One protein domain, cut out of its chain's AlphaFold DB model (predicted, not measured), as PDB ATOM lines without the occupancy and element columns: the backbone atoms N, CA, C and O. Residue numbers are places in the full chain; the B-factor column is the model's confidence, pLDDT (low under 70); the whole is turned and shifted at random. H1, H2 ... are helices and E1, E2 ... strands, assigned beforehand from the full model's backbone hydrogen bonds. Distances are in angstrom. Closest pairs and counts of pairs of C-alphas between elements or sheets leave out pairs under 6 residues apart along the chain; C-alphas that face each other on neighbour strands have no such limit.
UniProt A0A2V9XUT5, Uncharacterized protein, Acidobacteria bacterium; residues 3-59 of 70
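AT A GLANCE: This is residues 3 to 59 of the 70 residues of an uncharacterized protein of Acidobacteria bacterium (UniProt A0A2V9XUT5). A two-stranded hairpin, E1 and E2, makes one side of an open, loosely packed model, and three short helices, H1, H2 and H3, are strung in an arc away from it, with few contacts between the parts. H3 comes near the hairpin at the end of E2, while residues 46 to 51, in the hairpin's turn, stick out. The printed part has 57 residues, in the order H1 H2 H3 E1 E2; the sheet, E1 - E2, is antiparallel, and the class is mixed, helices and strands. It is only just loose, close to compact, with a radius of gyration of the C-alphas of 12.7 A and spans of 35 by 26 by 20 A.

IN THESE COORDINATES: Find C-alpha 3 at (-42.039, -10.259, -15.776), where H1, residues 3 to 6, begins. Next come H2, residues 12 to 18, and H3, residues 27 to 33, each 9.9 A long. Then look for E1, residues 38 to 44, 17.3 A long, and E2, residues 53 to 58, 16.5 A long, ending at C-alpha 58 at (-48.294, 5.549, -11.071).

HOW THE PARTS SIT: E1 and E2 form a hairpin, antiparallel at 164 degrees; look for N 42 and O 55, 2.8 A apart, within hydrogen-bond range. The closest C-alphas of H3 and E2, those of Met 31 and Phe 58, are 7.3 A apart. H1 and H2 are close but not clearly touching, their closest C-alphas, of Leu 5 and Val 12, 6.8 A apart. H2 and H3 are apart, and both H1 and H2 are apart from E1 and E2. In H2 and H3 every O i to N i+4 pair is within hydrogen-bond range; H1 is too short for such a pair.

THE WHOLE: The C-alphas farthest apart, of Gly 35 and Glu 48, are 36.4 A apart. The printed part has no cut, and no link is long. Residues 6 to 11, of which residue 6 belongs to H1, stand free, and so do residues 46 to 51. The mean pLDDT of the printed part is 84.4; look for low values, under 70, at residues 23 and 50.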
ATOM      1  N   LEU A   3     -41.103  -9.258 -16.302       80.75
ATOM      2  CA  LEU A   3     -42.039 -10.259 -15.776       80.75
ATOM      3  C   LEU A   3     -41.442 -11.083 -14.624       80.75
ATOM      4  O   LEU A   3     -42.115 -11.288 -13.623       80.75
ATOM      5  N   GLU A   4     -40.165 -11.461 -14.705       83.44
ATOM      6  CA  GLU A   4     -39.460 -12.184 -13.628       83.44
ATOM      7  C   GLU A   4     -39.328 -11.330 -12.354       83.44
ATOM      8  O   GLU A   4     -39.396 -11.843 -11.240       83.44
ATOM      9  N   LEU A   5     -39.168 -10.006 -12.510       82.44
ATOM     10  CA  LEU A   5     -39.164  -9.065 -11.386       82.44
ATOM     11  C   LEU A   5     -40.548  -9.002 -10.721       82.44
ATOM     12  O   LEU A   5     -40.640  -9.008  -9.497       82.44
ATOM     13  N   LEU A   6     -41.622  -8.961 -11.517       79.38
ATOM     14  CA  LEU A   6     -43.000  -8.934 -11.009       79.38
ATOM     15  C   LEU A   6     -43.430 -10.271 -10.388       79.38
ATOM     16  O   LEU A   6     -44.200 -10.274  -9.431       79.38
ATOM     17  N   ALA A   7     -42.909 -11.391 -10.893       83.81
ATOM     18  CA  ALA A   7     -43.119 -12.725 -10.334       83.81
ATOM     19  C   ALA A   7     -42.336 -12.965  -9.027       83.81
ATOM     20  O   ALA A   7     -42.550 -13.972  -8.358       83.81
ATOM     21  N   GLY A   8     -41.434 -12.050  -8.649       82.62
ATOM     22  CA  GLY A   8     -40.568 -12.196  -7.476       82.62
ATOM     23  C   GLY A   8     -39.412 -13.184  -7.669       82.62
ATOM     24  O   GLY A   8     -38.697 -13.473  -6.715       82.62
ATOM     25  N   GLU A   9     -39.204 -13.677  -8.891       90.62
ATOM     26  CA  GLU A   9     -38.108 -14.584  -9.253       90.62
ATOM     27  C   GLU A   9     -36.777 -13.843  -9.420       90.62
ATOM     28  O   GLU A   9     -35.706 -14.436  -9.301       90.62
ATOM     29  N   LYS A  10     -36.842 -12.532  -9.672       86.56
ATOM     30  CA  LYS A  10     -35.683 -11.651  -9.788       86.56
ATOM     31  C   LYS A  10     -35.780 -10.508  -8.789       86.56
ATOM     32  O   LYS A  10     -36.816  -9.863  -8.666       86.56
ATOM     33  N   SER A  11     -34.686 -10.208  -8.101       86.31
ATOM     34  CA  SER A  11     -34.613  -9.040  -7.224       86.31
ATOM     35  C   SER A  11     -34.512  -7.734  -8.020       86.31
ATOM     36  O   SER A  11     -34.028  -7.691  -9.156       86.31
ATOM     37  N   VAL A  12     -34.901  -6.621  -7.388       81.75
ATOM     38  CA  VAL A  12     -34.738  -5.270  -7.959       81.75
ATOM     39  C   VAL A  12     -33.275  -4.997  -8.323       81.75
ATOM     40  O   VAL A  12     -33.006  -4.420  -9.372       81.75
ATOM     41  N   GLN A  13     -32.327  -5.449  -7.498       85.19
ATOM     42  CA  GLN A  13     -30.898  -5.239  -7.730       85.19
ATOM     43  C   GLN A  13     -30.404  -5.994  -8.972       85.19
ATOM     44  O   GLN A  13     -29.675  -5.442  -9.793       85.19
ATOM     45  N   GLU A  14     -30.826  -7.246  -9.149       88.25
ATOM     46  CA  GLU A  14     -30.487  -8.032 -10.339       88.25
ATOM     47  C   GLU A  14     -31.120  -7.449 -11.604       88.25
ATOM     48  O   GLU A  14     -30.523  -7.514 -12.681       88.25
ATOM     49  N   PHE A  15     -32.326  -6.886 -11.497       85.94
ATOM     50  CA  PHE A  15     -32.966  -6.173 -12.597       85.94
ATOM     51  C   PHE A  15     -32.176  -4.912 -12.974       85.94
ATOM     52  O   PHE A  15     -31.783  -4.767 -14.129       85.94
ATOM     53  N   GLU A  16     -31.866  -4.043 -12.008       87.19
ATOM     54  CA  GLU A  16     -31.073  -2.822 -12.227       87.19
ATOM     55  C   GLU A  16     -29.715  -3.130 -12.882       87.19
ATOM     56  O   GLU A  16     -29.335  -2.484 -13.861       87.19
ATOM     57  N   ASN A  17     -29.023  -4.168 -12.399       88.00
ATOM     58  CA  ASN A  17     -27.741  -4.612 -12.947       88.00
ATOM     59  C   ASN A  17     -27.866  -5.116 -14.392       88.00
ATOM     60  O   ASN A  17     -27.036  -4.775 -15.236       88.00
ATOM     61  N   ALA A  18     -28.902  -5.908 -14.695       87.06
ATOM     62  CA  ALA A  18     -29.117  -6.461 -16.033       87.06
ATOM     63  C   ALA A  18     -29.328  -5.368 -17.092       87.06
ATOM     64  O   ALA A  18     -28.839  -5.501 -18.211       87.06
ATOM     65  N   TYR A  19     -29.991  -4.270 -16.719       84.31
ATOM     66  CA  TYR A  19     -30.217  -3.117 -17.595       84.31
ATOM     67  C   TYR A  19     -29.161  -2.009 -17.439       84.31
ATOM     68  O   TYR A  19     -29.309  -0.942 -18.029       84.31
ATOM     69  N   ARG A  20     -28.081  -2.253 -16.675       87.38
ATOM     70  CA  ARG A  20     -26.987  -1.296 -16.408       87.38
ATOM     71  C   ARG A  20     -27.478   0.077 -15.924       87.38
ATOM     72  O   ARG A  20     -26.874   1.099 -16.248       87.38
ATOM     73  N   MET A  21     -28.562   0.096 -15.151       85.00
ATOM     74  CA  MET A  21     -29.127   1.326 -14.599       85.00
ATOM     75  C   MET A  21     -28.174   1.919 -13.562       85.00
ATOM     76  O   MET A  21     -27.733   1.224 -12.644       85.00
ATOM     77  N   LYS A  22     -27.873   3.214 -13.661       82.25
ATOM     78  CA  LYS A  22     -27.142   3.914 -12.601       82.25
ATOM     79  C   LYS A  22     -28.042   4.133 -11.379       82.25
ATOM     80  O   LYS A  22     -29.273   4.172 -11.500       82.25
ATOM     81  N   PRO A  23     -27.451   4.358 -10.190       66.94
ATOM     82  CA  PRO A  23     -28.192   4.888  -9.055       66.94
ATOM     83  C   PRO A  23     -28.988   6.123  -9.496       66.94
ATOM     84  O   PRO A  23     -28.436   7.008 -10.146       66.94
ATOM     85  N   HIS A  24     -30.282   6.162  -9.163       70.50
ATOM     86  CA  HIS A  24     -31.251   7.206  -9.550       70.50
ATOM     87  C   HIS A  24     -31.811   7.161 -10.983       70.50
ATOM     88  O   HIS A  24     -32.726   7.930 -11.274       70.50
ATOM     89  N   GLU A  25     -31.361   6.251 -11.850       81.38
ATOM     90  CA  GLU A  25     -31.978   6.054 -13.173       81.38
ATOM     91  C   GLU A  25     -33.195   5.124 -13.127       81.38
ATOM     92  O   GLU A  25     -34.011   5.151 -14.041       81.38
ATOM     93  N   ASN A  26     -33.361   4.340 -12.055       82.81
ATOM     94  CA  ASN A  26     -34.522   3.470 -11.896       82.81
ATOM     95  C   ASN A  26     -35.807   4.308 -11.672       82.81
ATOM     96  O   ASN A  26     -35.987   4.884 -10.586       82.81
ATOM     97  N   PRO A  27     -36.738   4.345 -12.647       80.88
ATOM     98  CA  PRO A  27     -37.952   5.146 -12.538       80.88
ATOM     99  C   PRO A  27     -38.895   4.617 -11.449       80.88
ATOM    100  O   PRO A  27     -39.544   5.416 -10.778       80.88
ATOM    101  N   PHE A  28     -38.921   3.305 -11.188       84.12
ATOM    102  CA  PHE A  28     -39.745   2.705 -10.131       84.12
ATOM    103  C   PHE A  28     -39.329   3.211  -8.756       84.12
ATOM    104  O   PHE A  28     -40.159   3.700  -7.993       84.12
ATOM    105  N   ARG A  29     -38.024   3.185  -8.459       81.25
ATOM    106  CA  ARG A  29     -37.492   3.724  -7.199       81.25
ATOM    107  C   ARG A  29     -37.812   5.202  -7.032       81.25
ATOM    108  O   ARG A  29     -38.198   5.626  -5.941       81.25
ATOM    109  N   ARG A  30     -37.677   5.990  -8.101       84.38
ATOM    110  CA  ARG A  30     -38.008   7.419  -8.076       84.38
ATOM    111  C   ARG A  30     -39.482   7.654  -7.740       84.38
ATOM    112  O   ARG A  30     -39.780   8.510  -6.916       84.38
ATOM    113  N   MET A  31     -40.394   6.901  -8.344       87.31
ATOM    114  CA  MET A  31     -41.830   7.094  -8.129       87.31
ATOM    115  C   MET A  31     -42.279   6.594  -6.752       87.31
ATOM    116  O   MET A  31     -42.975   7.317  -6.040       87.31
ATOM    117  N   LEU A  32     -41.795   5.425  -6.325       82.94
ATOM    118  CA  LEU A  32     -42.095   4.864  -5.005       82.94
ATOM    119  C   LEU A  32     -41.543   5.738  -3.870       82.94
ATOM    120  O   LEU A  32     -42.247   6.002  -2.903       82.94
ATOM    121  N   SER A  33     -40.319   6.267  -3.998       83.19
ATOM    122  CA  SER A  33     -39.760   7.204  -3.003       83.19
ATOM    123  C   SER A  33     -40.503   8.544  -2.931       83.19
ATOM    124  O   SER A  33     -40.454   9.215  -1.901       83.19
ATOM    125  N   ALA A  34     -41.228   8.914  -3.992       85.38
ATOM    126  CA  ALA A  34     -42.156  10.043  -4.006       85.38
ATOM    127  C   ALA A  34     -43.552   9.688  -3.447       85.38
ATOM    128  O   ALA A  34     -44.472  10.499  -3.549       85.38
ATOM    129  N   GLY A  35     -43.725   8.485  -2.887       88.25
ATOM    130  CA  GLY A  35     -44.988   7.989  -2.345       88.25
ATOM    131  C   GLY A  35     -46.023   7.657  -3.413       88.25
ATOM    132  O   GLY A  35     -47.196   7.568  -3.093       88.25
ATOM    133  N   ARG A  36     -45.639   7.522  -4.688       90.56
ATOM    134  CA  ARG A  36     -46.583   7.258  -5.783       90.56
ATOM    135  C   ARG A  36     -46.628   5.751  -6.060       90.56
ATOM    136  O   ARG A  36     -45.683   5.249  -6.674       90.56
ATOM    137  N   PRO A  37     -47.668   5.015  -5.617       87.56
ATOM    138  CA  PRO A  37     -47.767   3.582  -5.866       87.56
ATOM    139  C   PRO A  37     -48.061   3.297  -7.339       87.56
ATOM    140  O   PRO A  37     -48.566   4.155  -8.070       87.56
ATOM    141  N   ILE A  38     -47.770   2.072  -7.775       88.88
ATOM    142  CA  ILE A  38     -48.228   1.579  -9.078       88.88
ATOM    143  C   ILE A  38     -49.752   1.471  -9.022       88.88
ATOM    144  O   ILE A  38     -50.290   0.771  -8.167       88.88
ATOM    145  N   SER A  39     -50.444   2.174  -9.917       91.25
ATOM    146  CA  SER A  39     -51.908   2.162  -9.997       91.25
ATOM    147  C   SER A  39     -52.424   1.225 -11.079       91.25
ATOM    148  O   SER A  39     -53.548   0.737 -10.976       91.25
ATOM    149  N   LYS A  40     -51.634   0.994 -12.133       91.44
ATOM    150  CA  LYS A  40     -52.027   0.147 -13.259       91.44
ATOM    151  C   LYS A  40     -50.807  -0.387 -14.000       91.44
ATOM    152  O   LYS A  40     -49.810   0.314 -14.159       91.44
ATOM    153  N   VAL A  41     -50.926  -1.622 -14.474       89.12
ATOM    154  CA  VAL A  41     -49.982  -2.254 -15.397       89.12
ATOM    155  C   VAL A  41     -50.785  -2.726 -16.602       89.12
ATOM    156  O   VAL A  41     -51.779  -3.432 -16.436       89.12
ATOM    157  N   THR A  42     -50.382  -2.308 -17.796       90.88
ATOM    158  CA  THR A  42     -50.982  -2.733 -19.065       90.88
ATOM    159  C   THR A  42     -49.929  -3.498 -19.851       90.88
ATOM    160  O   THR A  42     -48.796  -3.032 -19.947       90.88
ATOM    161  N   VAL A  43     -50.294  -4.664 -20.381       88.38
ATOM    162  CA  VAL A  43     -49.435  -5.476 -21.249       88.38
ATOM    163  C   VAL A  43     -50.096  -5.531 -22.616       88.38
ATOM    164  O   VAL A  43     -51.242  -5.967 -22.731       88.38
ATOM    165  N   GLU A  44     -49.394  -5.044 -23.629       89.62
ATOM    166  CA  GLU A  44     -49.868  -4.965 -25.004       89.62
ATOM    167  C   GLU A  44     -48.987  -5.862 -25.877       89.62
ATOM    168  O   GLU A  44     -47.804  -5.550 -26.060       89.62
ATOM    169  N   PRO A  45     -49.540  -6.957 -26.426       85.56
ATOM    170  CA  PRO A  45     -48.820  -7.782 -27.382       85.56
ATOM    171  C   PRO A  45     -48.499  -6.959 -28.627       85.56
ATOM    172  O   PRO A  45     -49.402  -6.393 -29.250       85.56
ATOM    173  N   GLN A  46     -47.228  -6.886 -29.011       83.62
ATOM    174  CA  GLN A  46     -46.825  -6.243 -30.259       83.62
ATOM    175  C   GLN A  46     -46.838  -7.308 -31.359       83.62
ATOM    176  O   GLN A  46     -45.972  -8.163 -31.421       83.62
ATOM    177  N   SER A  47     -47.827  -7.282 -32.254       73.31
ATOM    178  CA  SER A  47     -47.998  -8.331 -33.276       73.31
ATOM    179  C   SER A  47     -46.857  -8.435 -34.301       73.31
ATOM    180  O   SER A  47     -46.812  -9.403 -35.055       73.31
ATOM    181  N   GLU A  48     -45.967  -7.443 -34.361       75.19
ATOM    182  CA  GLU A  48     -44.847  -7.374 -35.313       75.19
ATOM    183  C   GLU A  48     -43.462  -7.441 -34.642       75.19
ATOM    184  O   GLU A  48     -42.445  -7.374 -35.332       75.19
ATOM    185  N   GLN A  49     -43.396  -7.562 -33.311       70.62
ATOM    186  CA  GLN A  49     -42.150  -7.642 -32.540       70.62
ATOM    187  C   GLN A  49     -42.263  -8.793 -31.533       70.62
ATOM    188  O   GLN A  49     -43.318  -8.985 -30.948       70.62
ATOM    189  N   ASP A  50     -41.184  -9.543 -31.298       69.25
ATOM    190  CA  ASP A  50     -41.176 -10.641 -30.306       69.25
ATOM    191  C   ASP A  50     -41.326 -10.150 -28.848       69.25
ATOM    192  O   ASP A  50     -41.436 -10.960 -27.927       69.25
ATOM    193  N   ASP A  51     -41.341  -8.832 -28.625       76.00
ATOM    194  CA  ASP A  51     -41.389  -8.215 -27.304       76.00
ATOM    195  C   ASP A  51     -42.778  -7.632 -26.994       76.00
ATOM    196  O   ASP A  51     -43.309  -6.795 -27.728       76.00
ATOM    197  N   ASP A  52     -43.344  -8.006 -25.843       82.56
ATOM    198  CA  ASP A  52     -44.540  -7.361 -25.295       82.56
ATOM    199  C   ASP A  52     -44.218  -5.953 -24.768       82.56
ATOM    200  O   ASP A  52     -43.220  -5.732 -24.070       82.56
ATOM    201  N   LEU A  53     -45.116  -4.995 -25.012       85.69
ATOM    202  CA  LEU A  53     -45.021  -3.668 -24.411       85.69
ATOM    203  C   LEU A  53     -45.696  -3.669 -23.037       85.69
ATOM    204  O   LEU A  53     -46.894  -3.920 -22.919       85.69
ATOM    205  N   VAL A  54     -44.942  -3.329 -21.990       86.31
ATOM    206  CA  VAL A  54     -45.483  -3.171 -20.634       86.31
ATOM    207  C   VAL A  54     -45.496  -1.698 -20.241       86.31
ATOM    208  O   VAL A  54     -44.447  -1.085 -20.037       86.31
ATOM    209  N   THR A  55     -46.694  -1.145 -20.067       90.38
ATOM    210  CA  THR A  55     -46.911   0.229 -19.603       90.38
ATOM    211  C   THR A  55     -47.291   0.231 -18.126       90.38
ATOM    212  O   THR A  55     -48.272  -0.398 -17.727       90.38
ATOM    213  N   ILE A  56     -46.529   0.959 -17.305       89.56
ATOM    214  CA  ILE A  56     -46.759   1.076 -15.858       89.56
ATOM    215  C   ILE A  56     -47.147   2.510 -15.515       89.56
ATOM    216  O   ILE A  56     -46.389   3.454 -15.746       89.56
ATOM    217  N   GLU A  57     -48.329   2.659 -14.931       93.31
ATOM    218  CA  GLU A  57     -48.881   3.933 -14.491       93.31
ATOM    219  C   GLU A  57     -48.762   4.052 -12.967       93.31
ATOM    220  O   GLU A  57     -48.989   3.091 -12.225       93.31
ATOM    221  N   PHE A  58     -48.420   5.251 -12.496       91.19
ATOM    222  CA  PHE A  58     -48.294   5.549 -11.071       91.19
ATOM    223  C   PHE A  58     -49.395   6.500 -10.614       91.19
ATOM    224  O   PHE A  58     -49.636   7.541 -11.236       91.19
ATOM    225  N   GLY A  59     -50.000   6.176  -9.475       90.62
ATOM    226  CA  GLY A  59     -51.070   6.950  -8.859       90.62
ATOM    227  C   GLY A  59     -50.604   8.290  -8.288       90.62
ATOM    228  O   GLY A  59     -49.449   8.706  -8.438       90.62
TER     229      GLY A  59